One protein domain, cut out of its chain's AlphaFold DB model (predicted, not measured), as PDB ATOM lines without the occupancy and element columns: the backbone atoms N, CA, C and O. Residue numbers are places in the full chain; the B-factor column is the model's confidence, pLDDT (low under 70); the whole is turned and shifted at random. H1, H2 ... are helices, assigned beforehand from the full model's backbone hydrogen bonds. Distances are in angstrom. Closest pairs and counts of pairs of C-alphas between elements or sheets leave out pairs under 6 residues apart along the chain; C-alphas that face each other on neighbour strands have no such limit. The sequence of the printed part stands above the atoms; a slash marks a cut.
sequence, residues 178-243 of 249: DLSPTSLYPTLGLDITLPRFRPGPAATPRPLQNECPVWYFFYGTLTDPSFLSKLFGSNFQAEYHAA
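This is residues 178 to 243 of the 249 residues of an uncharacterized protein of Gibberella fujikuroi (UniProt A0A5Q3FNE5). There is little regular structure here: the printed part is a loose chain of loops with a small helical head at one end. Residues 178 to 209 loop back on themselves at the other end, a single stretch from 210 to 219 runs across, and H1, H2 and the tail after them form the head. Of 66 printed residues, 12 are in the two named helices, H1 then H2; the class is all helix, with no named strand. The whole is loose, with a radius of gyration of the C-alphas of 15.4 A, and elongated, spanning 42 by 22 by 22 A.

Start at C-alpha 178, at (11.603, 6.352, 37.217); residues 178 to 219 hold no named element. At C-alpha 220, (10.640, 32.980, 13.395), H1 begins and runs to residue 223, 5.9 A. H2, residues 225 to 232, 10.2 A, ends at C-alpha 232, (23.093, 22.518, 17.202).

Look at Leu 222 and Leu 228: their C-alphas, the closest of H1 and H2, are 6.4 A apart, and the helices are close but not clearly touching. A tight link of one residue joins them. In H2 every O i to N i+4 pair is within hydrogen-bond range; H1 is too short for one.

The C-alphas of Pro 201 and Ser 234 are the two farthest apart, 42.6 A. The printed part has no cut. Residues 178, 186 and 188 have pLDDT under 70.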
ATOM      1  N   ASP A 178      12.791   7.200  37.285       67.00
ATOM      2  CA  ASP A 178      11.603   6.352  37.217       67.00
ATOM      3  C   ASP A 178      10.375   7.254  37.089       67.00
ATOM      4  O   ASP A 178       9.592   7.469  38.016       67.00
ATOM      5  N   LEU A 179      10.288   7.926  35.942       71.19
ATOM      6  CA  LEU A 179       9.087   8.647  35.580       71.19
ATOM      7  C   LEU A 179       8.033   7.625  35.173       71.19
ATOM      8  O   LEU A 179       8.326   6.657  34.473       71.19
ATOM      9  N   SER A 180       6.781   7.886  35.552       74.44
ATOM     10  CA  SER A 180       5.669   7.117  35.002       74.44
ATOM     11  C   SER A 180       5.734   7.158  33.466       74.44
ATOM     12  O   SER A 180       5.876   8.255  32.916       74.44
ATOM     13  N   PRO A 181       5.547   6.024  32.762       73.44
ATOM     14  CA  PRO A 181       5.474   5.994  31.298       73.44
ATOM     15  C   PRO A 181       4.387   6.907  30.718       73.44
ATOM     16  O   PRO A 181       4.446   7.288  29.555       73.44
ATOM     17  N   THR A 182       3.387   7.251  31.530       74.69
ATOM     18  CA  THR A 182       2.286   8.160  31.187       74.69
ATOM     19  C   THR A 182       2.501   9.586  31.699       74.69
ATOM     20  O   THR A 182       1.590  10.407  31.635       74.69
ATOM     21  N   SER A 183       3.679   9.902  32.244       75.12
ATOM     22  CA  SER A 183       3.990  11.246  32.727       75.12
ATOM     23  C   SER A 183       4.344  12.174  31.572       75.12
ATOM     24  O   SER A 183       5.251  11.895  30.790       75.12
ATOM     25  N   LEU A 184       3.685  13.333  31.546       75.12
ATOM     26  CA  LEU A 184       4.009  14.462  30.673       75.12
ATOM     27  C   LEU A 184       5.287  15.211  31.102       75.12
ATOM     28  O   LEU A 184       5.643  16.210  30.490       75.12
ATOM     29  N   TYR A 185       5.998  14.787  32.151       71.62
ATOM     30  CA  TYR A 185       7.258  15.423  32.545       71.62
ATOM     31  C   TYR A 185       8.439  14.907  31.706       71.62
ATOM     32  O   TYR A 185       8.552  13.692  31.540       71.62
ATOM     33  N   PRO A 186       9.395  15.756  31.280       63.66
ATOM     34  CA  PRO A 186       9.428  17.215  31.382       63.66
ATOM     35  C   PRO A 186       8.962  17.875  30.069       63.66
ATOM     36  O   PRO A 186       9.780  18.156  29.198       63.66
ATOM     37  N   THR A 187       7.662  18.136  29.904       72.00
ATOM     38  CA  THR A 187       7.173  18.946  28.773       72.00
ATOM     39  C   THR A 187       7.346  20.426  29.102       72.00
ATOM     40  O   THR A 187       6.808  20.915  30.095       72.00
ATOM     41  N   LEU A 188       8.113  21.141  28.276       68.62
ATOM     42  CA  LEU A 188       8.371  22.571  28.452       68.62
ATOM     43  C   LEU A 188       7.056  23.371  28.422       68.62
ATOM     44  O   LEU A 188       6.207  23.136  27.567       68.62
ATOM     45  N   GLY A 189       6.896  24.324  29.344       71.38
ATOM     46  CA  GLY A 189       5.719  25.201  29.401       71.38
ATOM     47  C   GLY A 189       4.455  24.566  29.993       71.38
ATOM     48  O   GLY A 189       3.439  25.248  30.096       71.38
ATOM     49  N   LEU A 190       4.505  23.297  30.414       74.38
ATOM     50  CA  LEU A 190       3.398  22.629  31.098       74.38
ATOM     51  C   LEU A 190       3.767  22.290  32.540       74.38
ATOM     52  O   LEU A 190       4.637  21.459  32.801       74.38
ATOM     53  N   ASP A 191       3.039  22.884  33.484       78.69
ATOM     54  CA  ASP A 191       3.099  22.475  34.883       78.69
ATOM     55  C   ASP A 191       2.106  21.337  35.146       78.69
ATOM     56  O   ASP A 191       0.933  21.541  35.463       78.69
ATOM     57  N   ILE A 192       2.597  20.106  35.023       73.69
ATOM     58  CA  ILE A 192       1.803  18.891  35.238       73.69
ATOM     59  C   ILE A 192       1.420  18.660  36.711       73.69
ATOM     60  O   ILE A 192       0.688  17.712  37.010       73.69
ATOM     61  N   THR A 193       1.916  19.487  37.642       79.44
ATOM     62  CA  THR A 193       1.470  19.450  39.040       79.44
ATOM     63  C   THR A 193       0.071  20.053  39.198       79.44
ATOM     64  O   THR A 193      -0.648  19.685  40.130       79.44
ATOM     65  N   LEU A 194      -0.372  20.887  38.247       83.19
ATOM     66  CA  LEU A 194      -1.705  21.480  38.247       83.19
ATOM     67  C   LEU A 194      -2.773  20.480  37.763       83.19
ATOM     68  O   LEU A 194      -2.595  19.844  36.720       83.19
ATOM     69  N   PRO A 195      -3.941  20.385  38.439       80.56
ATOM     70  CA  PRO A 195      -4.984  19.407  38.113       80.56
ATOM     71  C   PRO A 195      -5.436  19.413  36.649       80.56
ATOM     72  O   PRO A 195      -5.723  18.361  36.087       80.56
ATOM     73  N   ARG A 196      -5.468  20.589  36.015       80.56
ATOM     74  CA  ARG A 196      -5.946  20.755  34.637       80.56
ATOM     75  C   ARG A 196      -5.006  20.199  33.567       80.56
ATOM     76  O   ARG A 196      -5.449  19.957  32.452       80.56
ATOM     77  N   PHE A 197      -3.728  20.028  33.900       76.50
ATOM     78  CA  PHE A 197      -2.706  19.487  33.001       76.50
ATOM     79  C   PHE A 197      -2.351  18.036  33.344       76.50
ATOM     80  O   PHE A 197      -1.467  17.448  32.719       76.50
ATOM     81  N   ARG A 198      -3.044  17.431  34.321       77.69
ATOM     82  CA  ARG A 198      -2.860  16.023  34.653       77.69
ATOM     83  C   ARG A 198      -3.482  15.158  33.544       77.69
ATOM     84  O   ARG A 198      -4.661  15.335  33.237       77.69
ATOM     85  N   PRO A 199      -2.735  14.200  32.965       76.12
ATOM     86  CA  PRO A 199      -3.295  13.247  32.014       76.12
ATOM     87  C   PRO A 199      -4.477  12.495  32.632       76.12
ATOM     88  O   PRO A 199      -4.400  12.031  33.773       76.12
ATOM     89  N   GLY A 200      -5.566  12.355  31.875       78.38
ATOM     90  CA  GLY A 200      -6.668  11.479  32.263       78.38
ATOM     91  C   GLY A 200      -6.244   9.999  32.264       78.38
ATOM     92  O   GLY A 200      -5.252   9.648  31.628       78.38
ATOM     93  N   PRO A 201      -7.007   9.097  32.909       72.00
ATOM     94  CA  PRO A 201      -6.640   7.679  33.041       72.00
ATOM     95  C   PRO A 201      -6.460   6.939  31.705       72.00
ATOM     96  O   PRO A 201      -5.719   5.964  31.636       72.00
ATOM     97  N   ALA A 202      -7.141   7.399  30.653       75.56
ATOM     98  CA  ALA A 202      -7.070   6.840  29.304       75.56
ATOM     99  C   ALA A 202      -6.128   7.620  28.365       75.56
ATOM    100  O   ALA A 202      -5.965   7.238  27.209       75.56
ATOM    101  N   ALA A 203      -5.532   8.723  28.827       76.94
ATOM    102  CA  ALA A 203      -4.666   9.549  28.000       76.94
ATOM    103  C   ALA A 203      -3.255   8.950  27.948       76.94
ATOM    104  O   ALA A 203      -2.583   8.805  28.969       76.94
ATOM    105  N   THR A 204      -2.789   8.642  26.743       78.56
ATOM    106  CA  THR A 204      -1.391   8.308  26.465       78.56
ATOM    107  C   THR A 204      -0.726   9.535  25.851       78.56
ATOM    108  O   THR A 204      -0.869   9.771  24.649       78.56
ATOM    109  N   PRO A 205      -0.052  10.375  26.659       76.50
ATOM    110  CA  PRO A 205       0.583  11.567  26.124       76.50
ATOM    111  C   PRO A 205       1.633  11.186  25.080       76.50
ATOM    112  O   PRO A 205       2.384  10.226  25.264       76.50
ATOM    113  N   ARG A 206       1.660  11.933  23.974       77.25
ATOM    114  CA  ARG A 206       2.672  11.813  22.926       77.25
ATOM    115  C   ARG A 206       3.435  13.138  22.809       77.25
ATOM    116  O   ARG A 206       2.799  14.186  22.933       77.25
ATOM    117  N   PRO A 207       4.752  13.105  22.555       78.69
ATOM    118  CA  PRO A 207       5.582  11.903  22.423       78.69
ATOM    119  C   PRO A 207       5.735  11.144  23.754       78.69
ATOM    120  O   PRO A 207       5.677  11.743  24.829       78.69
ATOM    121  N   LEU A 208       5.905   9.818  23.693       76.81
ATOM    122  CA  LEU A 208       6.332   9.051  24.867       76.81
ATOM    123  C   LEU A 208       7.756   9.459  25.251       76.81
ATOM    124  O   LEU A 208       8.539   9.930  24.429       76.81
ATOM    125  N   GLN A 209       8.125   9.211  26.502       76.69
ATOM    126  CA  GLN A 209       9.432   9.614  27.034       76.69
ATOM    127  C   GLN A 209      10.634   9.002  26.303       76.69
ATOM    128  O   GLN A 209      11.733   9.544  26.355       76.69
ATOM    129  N   ASN A 210      10.430   7.864  25.643       76.06
ATOM    130  CA  ASN A 210      11.425   7.144  24.856       76.06
ATOM    131  C   ASN A 210      11.092   7.130  23.354       76.06
ATOM    132  O   ASN A 210      11.642   6.316  22.614       76.06
ATOM    133  N   GLU A 211      10.162   7.971  22.907       81.31
ATOM    134  CA  GLU A 211       9.776   8.048  21.505       81.31
ATOM    135  C   GLU A 211      10.727   8.957  20.723       81.31
ATOM    136  O   GLU A 211      11.039  10.073  21.134       81.31
ATOM    137  N   CYS A 212      11.190   8.453  19.581       75.81
ATOM    138  CA  CYS A 212      12.055   9.149  18.639       75.81
ATOM    139  C   CYS A 212      11.704   8.671  17.215       75.81
ATOM    140  O   CYS A 212      11.452   7.470  17.050       75.81
ATOM    141  N   PRO A 213      11.696   9.546  16.188       80.69
ATOM    142  CA  PRO A 213      11.968  10.990  16.228       80.69
ATOM    143  C   PRO A 213      10.834  11.813  16.862       80.69
ATOM    144  O   PRO A 213       9.681  11.390  16.880       80.69
ATOM    145  N   VAL A 214      11.171  13.000  17.380       77.75
ATOM    146  CA  VAL A 214      10.201  13.978  17.901       77.75
ATOM    147  C   VAL A 214      10.028  15.101  16.885       77.75
ATOM    148  O   VAL A 214      11.010  15.683  16.429       77.75
ATOM    149  N   TRP A 215       8.778  15.422  16.553       82.81
ATOM    150  CA  TRP A 215       8.446  16.525  15.655       82.81
ATOM    151  C   TRP A 215       8.504  17.858  16.400       82.81
ATOM    152  O   TRP A 215       7.831  18.028  17.417       82.81
ATOM    153  N   TYR A 216       9.283  18.808  15.881       83.00
ATOM    154  CA  TYR A 216       9.373  20.161  16.422       83.00
ATOM    155  C   TYR A 216       8.889  21.174  15.387       83.00
ATOM    156  O   TYR A 216       9.314  21.140  14.233       83.00
ATOM    157  N   PHE A 217       7.997  22.076  15.794       85.75
ATOM    158  CA  PHE A 217       7.541  23.167  14.940       85.75
ATOM    159  C   PHE A 217       8.426  24.393  15.166       85.75
ATOM    160  O   PHE A 217       8.379  25.016  16.228       85.75
ATOM    161  N   PHE A 218       9.233  24.740  14.167       85.44
ATOM    162  CA  PHE A 218      10.058  25.942  14.196       85.44
ATOM    163  C   PHE A 218       9.285  27.152  13.665       85.44
ATOM    164  O   PHE A 218       8.542  27.054  12.691       85.44
ATOM    165  N   TYR A 219       9.489  28.307  14.294       83.81
ATOM    166  CA  TYR A 219       8.916  29.587  13.882       83.81
ATOM    167  C   TYR A 219       9.949  30.710  14.045       83.81
ATOM    168  O   TYR A 219      10.951  30.559  14.749       83.81
ATOM    169  N   GLY A 220       9.725  31.839  13.366       85.31
ATOM    170  CA  GLY A 220      10.640  32.980  13.395       85.31
ATOM    171  C   GLY A 220      12.035  32.633  12.862       85.31
ATOM    172  O   GLY A 220      12.169  31.952  11.847       85.31
ATOM    173  N   THR A 221      13.081  33.078  13.559       82.19
ATOM    174  CA  THR A 221      14.489  32.882  13.160       82.19
ATOM    175  C   THR A 221      14.948  31.426  13.204       82.19
ATOM    176  O   THR A 221      15.905  31.071  12.522       82.19
ATOM    177  N   LEU A 222      14.251  30.561  13.948       82.06
ATOM    178  CA  LEU A 222      14.551  29.129  13.998       82.06
ATOM    179  C   LEU A 222      14.110  28.378  12.734       82.06
ATOM    180  O   LEU A 222      14.373  27.188  12.619       82.06
ATOM    181  N   THR A 223      13.433  29.044  11.794       82.50
ATOM    182  CA  THR A 223      13.095  28.451  10.490       82.50
ATOM    183  C   THR A 223      14.284  28.405   9.532       82.50
ATOM    184  O   THR A 223      14.243  27.630   8.581       82.50
ATOM    185  N   ASP A 224      15.342  29.188   9.779       84.56
ATOM    186  CA  ASP A 224      16.556  29.189   8.963       84.56
ATOM    187  C   ASP A 224      17.467  27.997   9.330       84.56
ATOM    188  O   ASP A 224      18.037  27.969  10.430       84.56
ATOM    189  N   PRO A 225      17.679  27.032   8.413       82.44
ATOM    190  CA  PRO A 225      18.568  25.898   8.654       82.44
ATOM    191  C   PRO A 225      20.006  26.324   8.965       82.44
ATOM    192  O   PRO A 225      20.704  25.642   9.720       82.44
ATOM    193  N   SER A 226      20.457  27.461   8.421       84.19
ATOM    194  CA  SER A 226      21.804  27.974   8.669       84.19
ATOM    195  C   SER A 226      21.979  28.374  10.136       84.19
ATOM    196  O   SER A 226      22.990  28.043  10.760       84.19
ATOM    197  N   PHE A 227      20.956  28.987  10.734       86.19
ATOM    198  CA  PHE A 227      20.935  29.328  12.150       86.19
ATOM    199  C   PHE A 227      20.875  28.078  13.037       86.19
ATOM    200  O   PHE A 227      21.633  27.971  14.003       86.19
ATOM    201  N   LEU A 228      20.049  27.091  12.676       83.75
ATOM    202  CA  LEU A 228      19.961  25.825  13.411       83.75
ATOM    203  C   LEU A 228      21.283  25.050  13.392       83.75
ATOM    204  O   LEU A 228      21.687  24.517  14.422       83.75
ATOM    205  N   SER A 229      21.997  25.044  12.264       85.12
ATOM    206  CA  SER A 229      23.321  24.414  12.170       85.12
ATOM    207  C   SER A 229      24.374  25.105  13.046       85.12
ATOM    208  O   SER A 229      25.242  24.445  13.610       85.12
ATOM    209  N   LYS A 230      24.277  26.426  13.246       86.81
ATOM    210  CA  LYS A 230      25.131  27.147  14.204       86.81
ATOM    211  C   LYS A 230      24.774  26.805  15.650       86.81
ATOM    212  O   LYS A 230      25.670  26.696  16.478       86.81
ATOM    213  N   LEU A 231      23.483  26.637  15.946       86.25
ATOM    214  CA  LEU A 231      22.988  26.374  17.299       86.25
ATOM    215  C   LEU A 231      23.239  24.930  17.759       86.25
ATOM    216  O   LEU A 231      23.650  24.710  18.894       86.25
ATOM    217  N   PHE A 232      22.991  23.950  16.889       84.88
ATOM    218  CA  PHE A 232      23.093  22.518  17.202       84.88
ATOM    219  C   PHE A 232      24.400  21.870  16.711       84.88
ATOM    220  O   PHE A 232      24.685  20.717  17.042       84.88
ATOM    221  N   GLY A 233      25.216  22.618  15.967       87.50
ATOM    222  CA  GLY A 233      26.483  22.171  15.395       87.50
ATOM    223  C   GLY A 233      26.363  21.757  13.926       87.50
ATOM    224  O   GLY A 233      25.293  21.399  13.434       87.50
ATOM    225  N   SER A 234      27.495  21.767  13.219       79.44
ATOM    226  CA  SER A 234      27.578  21.531  11.765       79.44
ATOM    227  C   SER A 234      27.079  20.156  11.309       79.44
ATOM    228  O   SER A 234      26.777  19.971  10.136       79.44
ATOM    229  N   ASN A 235      26.985  19.194  12.229       81.94
ATOM    230  CA  ASN A 235      26.505  17.839  11.961       81.94
ATOM    231  C   ASN A 235      24.989  17.692  12.169       81.94
ATOM    232  O   ASN A 235      24.449  16.597  12.010       81.94
ATOM    233  N   PHE A 236      24.296  18.764  12.563       82.25
ATOM    234  CA  PHE A 236      22.854  18.744  12.738       82.25
ATOM    235  C   PHE A 236      22.158  18.636  11.378       82.25
ATOM    236  O   PHE A 236      22.168  19.571  10.578       82.25
ATOM    237  N   GLN A 237      21.530  17.486  11.134       77.12
ATOM    238  CA  GLN A 237      20.632  17.271  10.006       77.12
ATOM    239  C   GLN A 237      19.231  16.976  10.527       77.12
ATOM    240  O   GLN A 237      19.028  16.029  11.287       77.12
ATOM    241  N   ALA A 238      18.269  17.783  10.095       77.31
ATOM    242  CA  ALA A 238      16.852  17.576  10.343       77.31
ATOM    243  C   ALA A 238      16.110  17.521   9.006       77.31
ATOM    244  O   ALA A 238      16.475  18.218   8.057       77.31
ATOM    245  N   GLU A 239      15.073  16.692   8.938       83.94
ATOM    246  CA  GLU A 239      14.140  16.695   7.815       83.94
ATOM    247  C   GLU A 239      13.119  17.818   8.031       83.94
ATOM    248  O   GLU A 239      12.485  17.900   9.086       83.94
ATOM    249  N   TYR A 240      12.994  18.714   7.053       83.81
ATOM    250  CA  TYR A 240      12.093  19.860   7.132       83.81
ATOM    251  C   TYR A 240      10.831  19.586   6.327       83.81
ATOM    252  O   TYR A 240      10.892  19.243   5.147       83.81
ATOM    253  N   HIS A 241       9.681  19.820   6.952       84.50
ATOM    254  CA  HIS A 241       8.389  19.765   6.283       84.50
ATOM    255  C   HIS A 241       7.645  21.073   6.500       84.50
ATOM    256  O   HIS A 241       7.606  21.603   7.613       84.50
ATOM    257  N   ALA A 242       7.028  21.583   5.434       85.69
ATOM    258  CA  ALA A 242       6.107  22.699   5.551       85.69
ATOM    259  C   ALA A 242       4.910  22.276   6.416       85.69
ATOM    260  O   ALA A 242       4.270  21.255   6.154       85.69
ATOM    261  N   ALA A 243       4.609  23.064   7.444       85.56
ATOM    262  CA  ALA A 243       3.505  22.819   8.359       85.56
ATOM    263  C   ALA A 243       2.769  24.129   8.658       85.56
ATOM    264  O   ALA A 243       3.344  25.215   8.602       85.56
TER     265      ALA A 243